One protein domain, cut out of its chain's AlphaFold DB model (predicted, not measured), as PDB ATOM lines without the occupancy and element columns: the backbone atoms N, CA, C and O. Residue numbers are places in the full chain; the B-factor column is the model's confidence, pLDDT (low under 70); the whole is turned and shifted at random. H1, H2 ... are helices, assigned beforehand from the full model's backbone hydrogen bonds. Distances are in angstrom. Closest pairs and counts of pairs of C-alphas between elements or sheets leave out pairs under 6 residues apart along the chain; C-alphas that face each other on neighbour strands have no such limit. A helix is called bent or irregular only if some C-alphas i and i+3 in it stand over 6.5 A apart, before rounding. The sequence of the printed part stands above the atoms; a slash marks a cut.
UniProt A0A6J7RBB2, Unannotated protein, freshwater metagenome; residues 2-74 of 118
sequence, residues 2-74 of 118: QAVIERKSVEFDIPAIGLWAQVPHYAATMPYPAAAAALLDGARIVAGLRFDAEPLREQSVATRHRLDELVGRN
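This is residues 2 to 74 of the 118 residues of the protein "Unannotated protein" of freshwater metagenome (UniProt A0A6J7RBB2). A loose, open zigzag of three helices: H2 and H3 form a splayed helical hairpin, joined only over part of their lengths, and the small helix H1 is at a distance from both, at one end of the long axis. Between H1 and H2 a long stretch without a named element, residues 12 to 32, runs along much of the length; H2 then folds back, and H3 turns again and reaches the end of the long axis away from H1. The printed part has 73 residues with three named helices in the order H1, H2, H3 and no named strand, and its class is all helix. The whole is loose, with a radius of gyration of the C-alphas of 16.0 A, and its outline is a rod spanning 52 by 26 by 13 A.

The longest helix is H3, residues 54 to 72, which measures 27.3 A from C-alpha 54 at (-6.571, 43.862, 46.872) to C-alpha 72 at (16.444, 30.192, 41.411). Before it comes H2, residues 33 to 47, which is 20.8 A long from first to last C-alpha and begins with C-alpha 33 at (-3.720, 34.671, 42.818). The first helix, H1, covers residues 2 to 11 and is 14.4 A long, with C-alpha 2 at (-17.819, 26.437, 29.864). None of the three is bent or irregular.

H3 touches H2, with 11 pairs of C-alphas within 8 A. The closest C-alphas of the two helices are those of Ala 34 and Ser 60, 5.1 A apart. H2 touches H3 with residues 33 to 37 alone, and H3 touches H2 with residues 56 to 63 alone. Their lines stand at a steep tilt of 39 degrees, they run opposite ways, and they make a helical hairpin. Their centres are 17.8 A apart. H1 touches no helix: it is apart from H2, and it is apart from H3. In H1, H2 and H3 every O i to N i+4 pair is within hydrogen-bond range.

The two C-alphas farthest apart are those of Asp 13 and Arg 73, 52.5 A from each other, while the first and last printed C-alphas, those of Gln 2 and Asn 74, are 36.9 A apart. The link from H2 to H3, with 6 residues, is short but not tight; the link from H1 to H2, with 21 residues, is long. The C-alphas of residues 12 to 32 lie 5 to 27 A from the mean of all C-alphas. The printed part has no cut between residues 2 and 74. The mean pLDDT of the printed part is 92.6, and no printed residue is under 70.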
ATOM      1  N   GLN A   2     -17.554  25.011  30.129       88.00
ATOM      2  CA  GLN A   2     -17.819  26.437  29.864       88.00
ATOM      3  C   GLN A   2     -18.147  26.749  28.392       88.00
ATOM      4  O   GLN A   2     -19.222  27.263  28.120       88.00
ATOM      5  N   ALA A   3     -17.292  26.352  27.443       88.88
ATOM      6  CA  ALA A   3     -17.511  26.632  26.017       88.88
ATOM      7  C   ALA A   3     -18.835  26.063  25.463       88.88
ATOM      8  O   ALA A   3     -19.444  26.631  24.561       88.88
ATOM      9  N   VAL A   4     -19.316  24.944  26.019       93.88
ATOM     10  CA  VAL A   4     -20.608  24.359  25.627       93.88
ATOM     11  C   VAL A   4     -21.768  25.197  26.168       93.88
ATOM     12  O   VAL A   4     -22.753  25.382  25.460       93.88
ATOM     13  N   ILE A   5     -21.646  25.713  27.395       93.94
ATOM     14  CA  ILE A   5     -22.644  26.594  28.020       93.94
ATOM     15  C   ILE A   5     -22.713  27.931  27.281       93.94
ATOM     16  O   ILE A   5     -23.805  28.394  26.971       93.94
ATOM     17  N   GLU A   6     -21.564  28.518  26.956       93.38
ATOM     18  CA  GLU A   6     -21.470  29.760  26.185       93.38
ATOM     19  C   GLU A   6     -22.160  29.608  24.826       93.38
ATOM     20  O   GLU A   6     -23.091  30.351  24.522       93.38
ATOM     21  N   ARG A   7     -21.816  28.554  24.070       94.00
ATOM     22  CA  ARG A   7     -22.474  28.255  22.791       94.00
ATOM     23  C   ARG A   7     -23.985  28.089  22.949       94.00
ATOM     24  O   ARG A   7     -24.744  28.630  22.155       94.00
ATOM     25  N   LYS A   8     -24.430  27.347  23.969       97.00
ATOM     26  CA  LYS A   8     -25.863  27.139  24.218       97.00
ATOM     27  C   LYS A   8     -26.584  28.424  24.614       97.00
ATOM     28  O   LYS A   8     -27.725  28.588  24.219       97.00
ATOM     29  N   SER A   9     -25.938  29.328  25.342       96.31
ATOM     30  CA  SER A   9     -26.525  30.622  25.717       96.31
ATOM     31  C   SER A   9     -26.806  31.470  24.477       96.31
ATOM     32  O   SER A   9     -27.905  31.997  24.339       96.31
ATOM     33  N   VAL A  10     -25.867  31.487  23.523       94.62
ATOM     34  CA  VAL A  10     -26.044  32.156  22.226       94.62
ATOM     35  C   VAL A  10     -27.188  31.535  21.416       94.62
ATOM     36  O   VAL A  10     -27.970  32.269  20.827       94.62
ATOM     37  N   GLU A  11     -27.350  30.203  21.428       96.19
ATOM     38  CA  GLU A  11     -28.499  29.530  20.784       96.19
ATOM     39  C   GLU A  11     -29.867  29.952  21.370       96.19
ATOM     40  O   GLU A  11     -30.887  29.767  20.710       96.19
ATOM     41  N   PHE A  12     -29.901  30.498  22.591       97.19
ATOM     42  CA  PHE A  12     -31.103  31.011  23.263       97.19
ATOM     43  C   PHE A  12     -31.166  32.550  23.305       97.19
ATOM     44  O   PHE A  12     -31.911  33.098  24.117       97.19
ATOM     45  N   ASP A  13     -30.386  33.249  22.472       96.94
ATOM     46  CA  ASP A  13     -30.298  34.719  22.432       96.94
ATOM     47  C   ASP A  13     -29.875  35.364  23.770       96.94
ATOM     48  O   ASP A  13     -30.178  36.524  24.057       96.94
ATOM     49  N   ILE A  14     -29.143  34.621  24.607       97.06
ATOM     50  CA  ILE A  14     -28.564  35.123  25.857       97.06
ATOM     51  C   ILE A  14     -27.110  35.541  25.581       97.06
ATOM     52  O   ILE A  14     -26.291  34.674  25.252       97.06
ATOM     53  N   PRO A  15     -26.746  36.830  25.752       92.50
ATOM     54  CA  PRO A  15     -25.364  37.275  25.621       92.50
ATOM     55  C   PRO A  15     -24.450  36.524  26.593       92.50
ATOM     56  O   PRO A  15     -24.722  36.459  27.793       92.50
ATOM     57  N   ALA A  16     -23.357  35.973  26.076       92.88
ATOM     58  CA  ALA A  16     -22.383  35.228  26.856       92.88
ATOM     59  C   ALA A  16     -20.962  35.621  26.449       92.88
ATOM     60  O   ALA A  16     -20.700  35.915  25.284       92.88
ATOM     61  N   ILE A  17     -20.055  35.622  27.424       92.00
ATOM     62  CA  ILE A  17     -18.631  35.881  27.226       92.00
ATOM     63  C   ILE A  17     -17.817  34.938  28.110       92.00
ATOM     64  O   ILE A  17     -18.131  34.745  29.288       92.00
ATOM     65  N   GLY A  18     -16.770  34.342  27.546       92.88
ATOM     66  CA  GLY A  18     -15.756  33.604  28.291       92.88
ATOM     67  C   GLY A  18     -14.546  34.479  28.619       92.88
ATOM     68  O   GLY A  18     -13.965  35.087  27.726       92.88
ATOM     69  N   LEU A  19     -14.124  34.498  29.885       93.88
ATOM     70  CA  LEU A  19     -12.853  35.096  30.303       93.88
ATOM     71  C   LEU A  19     -11.867  33.995  30.683       93.88
ATOM     72  O   LEU A  19     -12.218  33.054  31.395       93.88
ATOM     73  N   TRP A  20     -10.628  34.138  30.225       95.00
ATOM     74  CA  TRP A  20      -9.542  33.203  30.486       95.00
ATOM     75  C   TRP A  20      -8.307  33.999  30.895       95.00
ATOM     76  O   TRP A  20      -8.021  35.040  30.311       95.00
ATOM     77  N   ALA A  21      -7.575  33.507  31.891       94.31
ATOM     78  CA  ALA A  21      -6.287  34.063  32.282       94.31
ATOM     79  C   ALA A  21      -5.190  33.060  31.946       94.31
ATOM     80  O   ALA A  21      -5.314  31.868  32.242       94.31
ATOM     81  N   GLN A  22      -4.114  33.547  31.336       91.38
ATOM     82  CA  GLN A  22      -2.930  32.735  31.109       91.38
ATOM     83  C   GLN A  22      -2.190  32.532  32.433       91.38
ATOM     84  O   GLN A  22      -1.912  33.483  33.164       91.38
ATOM     85  N   VAL A  23      -1.886  31.273  32.740       91.38
ATOM     86  CA  VAL A  23      -1.090  30.878  33.905       91.38
ATOM     87  C   VAL A  23       0.143  30.147  33.386       91.38
ATOM     88  O   VAL A  23      -0.014  29.226  32.577       91.38
ATOM     89  N   PRO A  24       1.356  30.502  33.839       85.81
ATOM     90  CA  PRO A  24       2.547  29.759  33.464       85.81
ATOM     91  C   PRO A  24       2.406  28.283  33.847       85.81
ATOM     92  O   PRO A  24       2.037  27.959  34.976       85.81
ATOM     93  N   HIS A  25       2.713  27.372  32.921       83.56
ATOM     94  CA  HIS A  25       2.500  25.932  33.124       83.56
ATOM     95  C   HIS A  25       3.248  25.386  34.355       83.56
ATOM     96  O   HIS A  25       2.736  24.506  35.043       83.56
ATOM     97  N   TYR A  26       4.413  25.954  34.682       81.12
ATOM     98  CA  TYR A  26       5.189  25.598  35.873       81.12
ATOM     99  C   TYR A  26       4.512  26.007  37.195       81.12
ATOM    100  O   TYR A  26       4.831  25.452  38.242       81.12
ATOM    101  N   ALA A  27       3.573  26.956  37.161       85.19
ATOM    102  CA  ALA A  27       2.818  27.434  38.319       85.19
ATOM    103  C   ALA A  27       1.401  26.832  38.400       85.19
ATOM    104  O   ALA A  27       0.681  27.078  39.365       85.19
ATOM    105  N   ALA A  28       0.989  26.025  37.416       76.94
ATOM    106  CA  ALA A  28      -0.392  25.557  37.278       76.94
ATOM    107  C   ALA A  28      -0.852  24.570  38.373       76.94
ATOM    108  O   ALA A  28      -2.048  24.337  38.528       76.94
ATOM    109  N   THR A  29       0.072  23.977  39.136       82.50
ATOM    110  CA  THR A  29      -0.238  23.002  40.201       82.50
ATOM    111  C   THR A  29      -0.460  23.639  41.574       82.50
ATOM    112  O   THR A  29      -0.802  22.937  42.527       82.50
ATOM    113  N   MET A  30      -0.288  24.956  41.695       86.12
ATOM    114  CA  MET A  30      -0.488  25.715  42.929       86.12
ATOM    115  C   MET A  30      -1.493  26.855  42.715       86.12
ATOM    116  O   MET A  30      -1.721  27.271  41.580       86.12
ATOM    117  N   PRO A  31      -2.103  27.392  43.788       91.06
ATOM    118  CA  PRO A  31      -2.888  28.613  43.673       91.06
ATOM    119  C   PRO A  31      -2.064  29.733  43.024       91.06
ATOM    120  O   PRO A  31      -0.931  29.985  43.438       91.06
ATOM    121  N   TYR A  32      -2.653  30.411  42.037       94.94
ATOM    122  CA  TYR A  32      -2.028  31.524  41.321       94.94
ATOM    123  C   TYR A  32      -2.910  32.785  41.411       94.94
ATOM    124  O   TYR A  32      -3.698  33.061  40.502       94.94
ATOM    125  N   PRO A  33      -2.823  33.545  42.525       96.38
ATOM    126  CA  PRO A  33      -3.720  34.671  42.818       96.38
ATOM    127  C   PRO A  33      -3.703  35.773  41.753       96.38
ATOM    128  O   PRO A  33      -4.727  36.415  41.526       96.38
ATOM    129  N   ALA A  34      -2.584  35.934  41.040       95.75
ATOM    130  CA  ALA A  34      -2.443  36.925  39.977       95.75
ATOM    131  C   ALA A  34      -3.439  36.689  38.830       95.75
ATOM    132  O   ALA A  34      -4.043  37.639  38.334       95.75
ATOM    133  N   ALA A  35      -3.684  35.427  38.455       96.00
ATOM    134  CA  ALA A  35      -4.679  35.103  37.433       96.00
ATOM    135  C   ALA A  35      -6.108  35.374  37.911       96.00
ATOM    136  O   ALA A  35      -6.929  35.868  37.143       96.00
ATOM    137  N   ALA A  36      -6.407  35.102  39.184       96.12
ATOM    138  CA  ALA A  36      -7.710  35.427  39.757       96.12
ATOM    139  C   ALA A  36      -7.951  36.946  39.780       96.12
ATOM    140  O   ALA A  36      -9.015  37.396  39.358       96.12
ATOM    141  N   ALA A  37      -6.958  37.739  40.201       96.69
ATOM    142  CA  ALA A  37      -7.038  39.200  40.171       96.69
ATOM    143  C   ALA A  37      -7.258  39.729  38.741       96.69
ATOM    144  O   ALA A  37      -8.144  40.555  38.527       96.69
ATOM    145  N   ALA A  38      -6.531  39.193  37.754       96.06
ATOM    146  CA  ALA A  38      -6.691  39.565  36.348       96.06
ATOM    147  C   ALA A  38      -8.090  39.229  35.796       96.06
ATOM    148  O   ALA A  38      -8.677  40.025  35.064       96.06
ATOM    149  N   LEU A  39      -8.668  38.083  36.177       96.50
ATOM    150  CA  LEU A  39     -10.041  37.729  35.799       96.50
ATOM    151  C   LEU A  39     -11.074  38.685  36.407       96.50
ATOM    152  O   LEU A  39     -12.037  39.038  35.727       96.50
ATOM    153  N   LEU A  40     -10.882  39.131  37.654       96.56
ATOM    154  CA  LEU A  40     -11.760  40.130  38.276       96.56
ATOM    155  C   LEU A  40     -11.650  41.497  37.588       96.56
ATOM    156  O   LEU A  40     -12.670  42.160  37.391       96.56
ATOM    157  N   ASP A  41     -10.448  41.896  37.168       94.69
ATOM    158  CA  ASP A  41     -10.245  43.107  36.365       94.69
ATOM    159  C   ASP A  41     -10.957  43.007  35.008       94.69
ATOM    160  O   ASP A  41     -11.649  43.945  34.603       94.69
ATOM    161  N   GLY A  42     -10.854  41.857  34.336       95.06
ATOM    162  CA  GLY A  42     -11.586  41.574  33.102       95.06
ATOM    163  C   GLY A  42     -13.101  41.628  33.307       95.06
ATOM    164  O   GLY A  42     -13.800  42.308  32.559       95.06
ATOM    165  N   ALA A  43     -13.611  40.998  34.369       95.00
ATOM    166  CA  ALA A  43     -15.030  41.020  34.725       95.00
ATOM    167  C   ALA A  43     -15.538  42.445  35.002       95.00
ATOM    168  O   ALA A  43     -16.639  42.806  34.581       95.00
ATOM    169  N   ARG A  44     -14.727  43.286  35.659       95.56
ATOM    170  CA  ARG A  44     -15.024  44.713  35.849       95.56
ATOM    171  C   ARG A  44     -15.154  45.447  34.519       95.56
ATOM    172  O   ARG A  44     -16.066  46.255  34.377       95.56
ATOM    173  N   ILE A  45     -14.263  45.187  33.562       94.38
ATOM    174  CA  ILE A  45     -14.284  45.840  32.247       94.38
ATOM    175  C   ILE A  45     -15.532  45.435  31.456       94.38
ATOM    176  O   ILE A  45     -16.230  46.302  30.941       94.38
ATOM    177  N   VAL A  46     -15.837  44.137  31.387       94.75
ATOM    178  CA  VAL A  46     -16.903  43.635  30.503       94.75
ATOM    179  C   VAL A  46     -18.306  43.774  31.094       94.75
ATOM    180  O   VAL A  46     -19.266  43.923  30.345       94.75
ATOM    181  N   ALA A  47     -18.442  43.734  32.424       92.12
ATOM    182  CA  ALA A  47     -19.739  43.754  33.103       92.12
ATOM    183  C   ALA A  47     -19.958  44.988  33.997       92.12
ATOM    184  O   ALA A  47     -21.015  45.117  34.614       92.12
ATOM    185  N   GLY A  48     -18.973  45.886  34.118       93.75
ATOM    186  CA  GLY A  48     -19.066  47.078  34.973       93.75
ATOM    187  C   GLY A  48     -19.119  46.781  36.480       93.75
ATOM    188  O   GLY A  48     -19.454  47.663  37.273       93.75
ATOM    189  N   LEU A  49     -18.813  45.547  36.889       93.44
ATOM    190  CA  LEU A  49     -18.884  45.094  38.280       93.44
ATOM    191  C   LEU A  49     -17.680  45.579  39.093       93.44
ATOM    192  O   LEU A  49     -16.577  45.704  38.573       93.44
ATOM    193  N   ARG A  50     -17.871  45.828  40.393       92.94
ATOM    194  CA  ARG A  50     -16.783  46.216  41.302       92.94
ATOM    195  C   ARG A  50     -16.480  45.084  42.270       92.94
ATOM    196  O   ARG A  50     -17.376  44.618  42.969       92.94
ATOM    197  N   PHE A  51     -15.212  44.704  42.329       93.06
ATOM    198  CA  PHE A  51     -14.691  43.695  43.242       93.06
ATOM    199  C   PHE A  51     -13.527  44.289  44.027       93.06
ATOM    200  O   PHE A  51     -12.750  45.071  43.475       93.06
ATOM    201  N   ASP A  52     -13.399  43.902  45.291       94.81
ATOM    202  CA  ASP A  52     -12.160  44.116  46.029       94.81
ATOM    203  C   ASP A  52     -11.184  42.984  45.685       94.81
ATOM    204  O   ASP A  52     -11.351  41.843  46.120       94.81
ATOM    205  N   ALA A  53     -10.209  43.297  44.834       95.56
ATOM    206  CA  ALA A  53      -9.161  42.371  44.421       95.56
ATOM    207  C   ALA A  53      -7.852  42.580  45.203       95.56
ATOM    208  O   ALA A  53      -6.882  41.868  44.938       95.56
ATOM    209  N   GLU A  54      -7.802  43.521  46.152       96.12
ATOM    210  CA  GLU A  54      -6.571  43.862  46.872       96.12
ATOM    211  C   GLU A  54      -5.963  42.659  47.611       96.12
ATOM    212  O   GLU A  54      -4.778  42.387  47.410       96.12
ATOM    213  N   PRO A  55      -6.743  41.818  48.325       97.31
ATOM    214  CA  PRO A  55      -6.183  40.638  48.986       97.31
ATOM    215  C   PRO A  55      -5.534  39.649  48.008       97.31
ATOM    216  O   PRO A  55      -4.553  38.985  48.338       97.31
ATOM    217  N   LEU A  56      -6.065  39.543  46.783       97.06
ATOM    218  CA  LEU A  56      -5.466  38.704  45.744       97.06
ATOM    219  C   LEU A  56      -4.162  39.314  45.230       97.06
ATOM    220  O   LEU A  56      -3.216  38.572  44.964       97.06
ATOM    221  N   ARG A  57      -4.075  40.645  45.112       95.50
ATOM    222  CA  ARG A  57      -2.844  41.338  44.701       95.50
ATOM    223  C   ARG A  57      -1.745  41.183  45.747       95.50
ATOM    224  O   ARG A  57      -0.630  40.813  45.387       95.50
ATOM    225  N   GLU A  58      -2.072  41.338  47.025       96.69
ATOM    226  CA  GLU A  58      -1.138  41.096  48.130       96.69
ATOM    227  C   GLU A  58      -0.613  39.651  48.125       96.69
ATOM    228  O   GLU A  58       0.597  39.412  48.164       96.69
ATOM    229  N   GLN A  59      -1.508  38.667  47.989       96.56
ATOM    230  CA  GLN A  59      -1.113  37.261  47.870       96.56
ATOM    231  C   GLN A  59      -0.272  36.999  46.614       96.56
ATOM    232  O   GLN A  59       0.640  36.176  46.654       96.56
ATOM    233  N   SER A  60      -0.540  37.711  45.514       95.62
ATOM    234  CA  SER A  60       0.219  37.567  44.265       95.62
ATOM    235  C   SER A  60       1.694  37.903  44.454       95.62
ATOM    236  O   SER A  60       2.546  37.197  43.915       95.62
ATOM    237  N   VAL A  61       2.007  38.927  45.256       95.31
ATOM    238  CA  VAL A  61       3.392  39.306  45.586       95.31
ATOM    239  C   VAL A  61       4.096  38.165  46.324       95.31
ATOM    240  O   VAL A  61       5.184  37.744  45.932       95.31
ATOM    241  N   ALA A  62       3.450  37.593  47.343       93.25
ATOM    242  CA  ALA A  62       4.004  36.464  48.091       93.25
ATOM    243  C   ALA A  62       4.199  35.215  47.208       93.25
ATOM    244  O   ALA A  62       5.233  34.547  47.280       93.25
ATOM    245  N   THR A  63       3.225  34.907  46.347       92.62
ATOM    246  CA  THR A  63       3.332  33.812  45.374       92.62
ATOM    247  C   THR A  63       4.488  34.037  44.404       92.62
ATOM    248  O   THR A  63       5.220  33.087  44.130       92.62
ATOM    249  N   ARG A  64       4.693  35.271  43.923       91.19
ATOM    250  CA  ARG A  64       5.794  35.601  43.013       91.19
ATOM    251  C   ARG A  64       7.153  35.349  43.655       91.19
ATOM    252  O   ARG A  64       7.937  34.598  43.088       91.19
ATOM    253  N   HIS A  65       7.383  35.865  44.861       92.56
ATOM    254  CA  HIS A  65       8.640  35.630  45.577       92.56
ATOM    255  C   HIS A  65       8.930  34.142  45.777       92.56
ATOM    256  O   HIS A  65      10.044  33.681  45.545       92.56
ATOM    257  N   ARG A  66       7.912  33.359  46.147       89.81
ATOM    258  CA  ARG A  66       8.063  31.910  46.299       89.81
ATOM    259  C   ARG A  66       8.432  31.221  44.983       89.81
ATOM    260  O   ARG A  66       9.218  30.278  45.001       89.81
ATOM    261  N   LEU A  67       7.851  31.648  43.862       89.56
ATOM    262  CA  LEU A  67       8.191  31.113  42.542       89.56
ATOM    263  C   LEU A  67       9.621  31.480  42.145       89.56
ATOM    264  O   LEU A  67      10.358  30.592  41.726       89.56
ATOM    265  N   ASP A  68      10.032  32.732  42.354       89.81
ATOM    266  CA  ASP A  68      11.396  33.186  42.070       89.81
ATOM    267  C   ASP A  68      12.427  32.373  42.879       89.81
ATOM    268  O   ASP A  68      13.437  31.928  42.337       89.81
ATOM    269  N   GLU A  69      12.142  32.075  44.154       89.88
ATOM    270  CA  GLU A  69      12.984  31.191  44.972       89.88
ATOM    271  C   GLU A  69      13.040  29.749  44.446       89.88
ATOM    272  O   GLU A  69      14.094  29.115  44.486       89.88
ATOM    273  N   LEU A  70      11.912  29.191  43.998       86.06
ATOM    274  CA  LEU A  70      11.852  27.818  43.487       86.06
ATOM    275  C   LEU A  70      12.595  27.673  42.157       86.06
ATOM    276  O   LEU A  70      13.285  26.674  41.951       86.06
ATOM    277  N   VAL A  71      12.465  28.665  41.278       87.12
ATOM    278  CA  VAL A  71      13.179  28.719  40.000       87.12
ATOM    279  C   VAL A  71      14.670  28.932  40.245       87.12
ATOM    280  O   VAL A  71      15.481  28.182  39.712       87.12
ATOM    281  N   GLY A  72      15.044  29.870  41.119       86.31
ATOM    282  CA  GLY A  72      16.444  30.192  41.411       86.31
ATOM    283  C   GLY A  72      17.239  29.082  42.108       86.31
ATOM    284  O   GLY A  72      18.459  29.167  42.193       86.31
ATOM    285  N   ARG A  73      16.583  28.028  42.609       89.00
ATOM    286  CA  ARG A  73      17.249  26.844  43.187       89.00
ATOM    287  C   ARG A  73      17.712  25.826  42.144       89.00
ATOM    288  O   ARG A  73      18.428  24.899  42.517       89.00
ATOM    289  N   ASN A  74      17.277  25.950  40.890       86.50
ATOM    290  CA  ASN A  74      17.643  25.037  39.814       86.50
ATOM    291  C   ASN A  74      18.020  25.825  38.554       86.50
ATOM    292  O   ASN A  74      17.156  26.414  37.903       86.50
TER     293      ASN A  74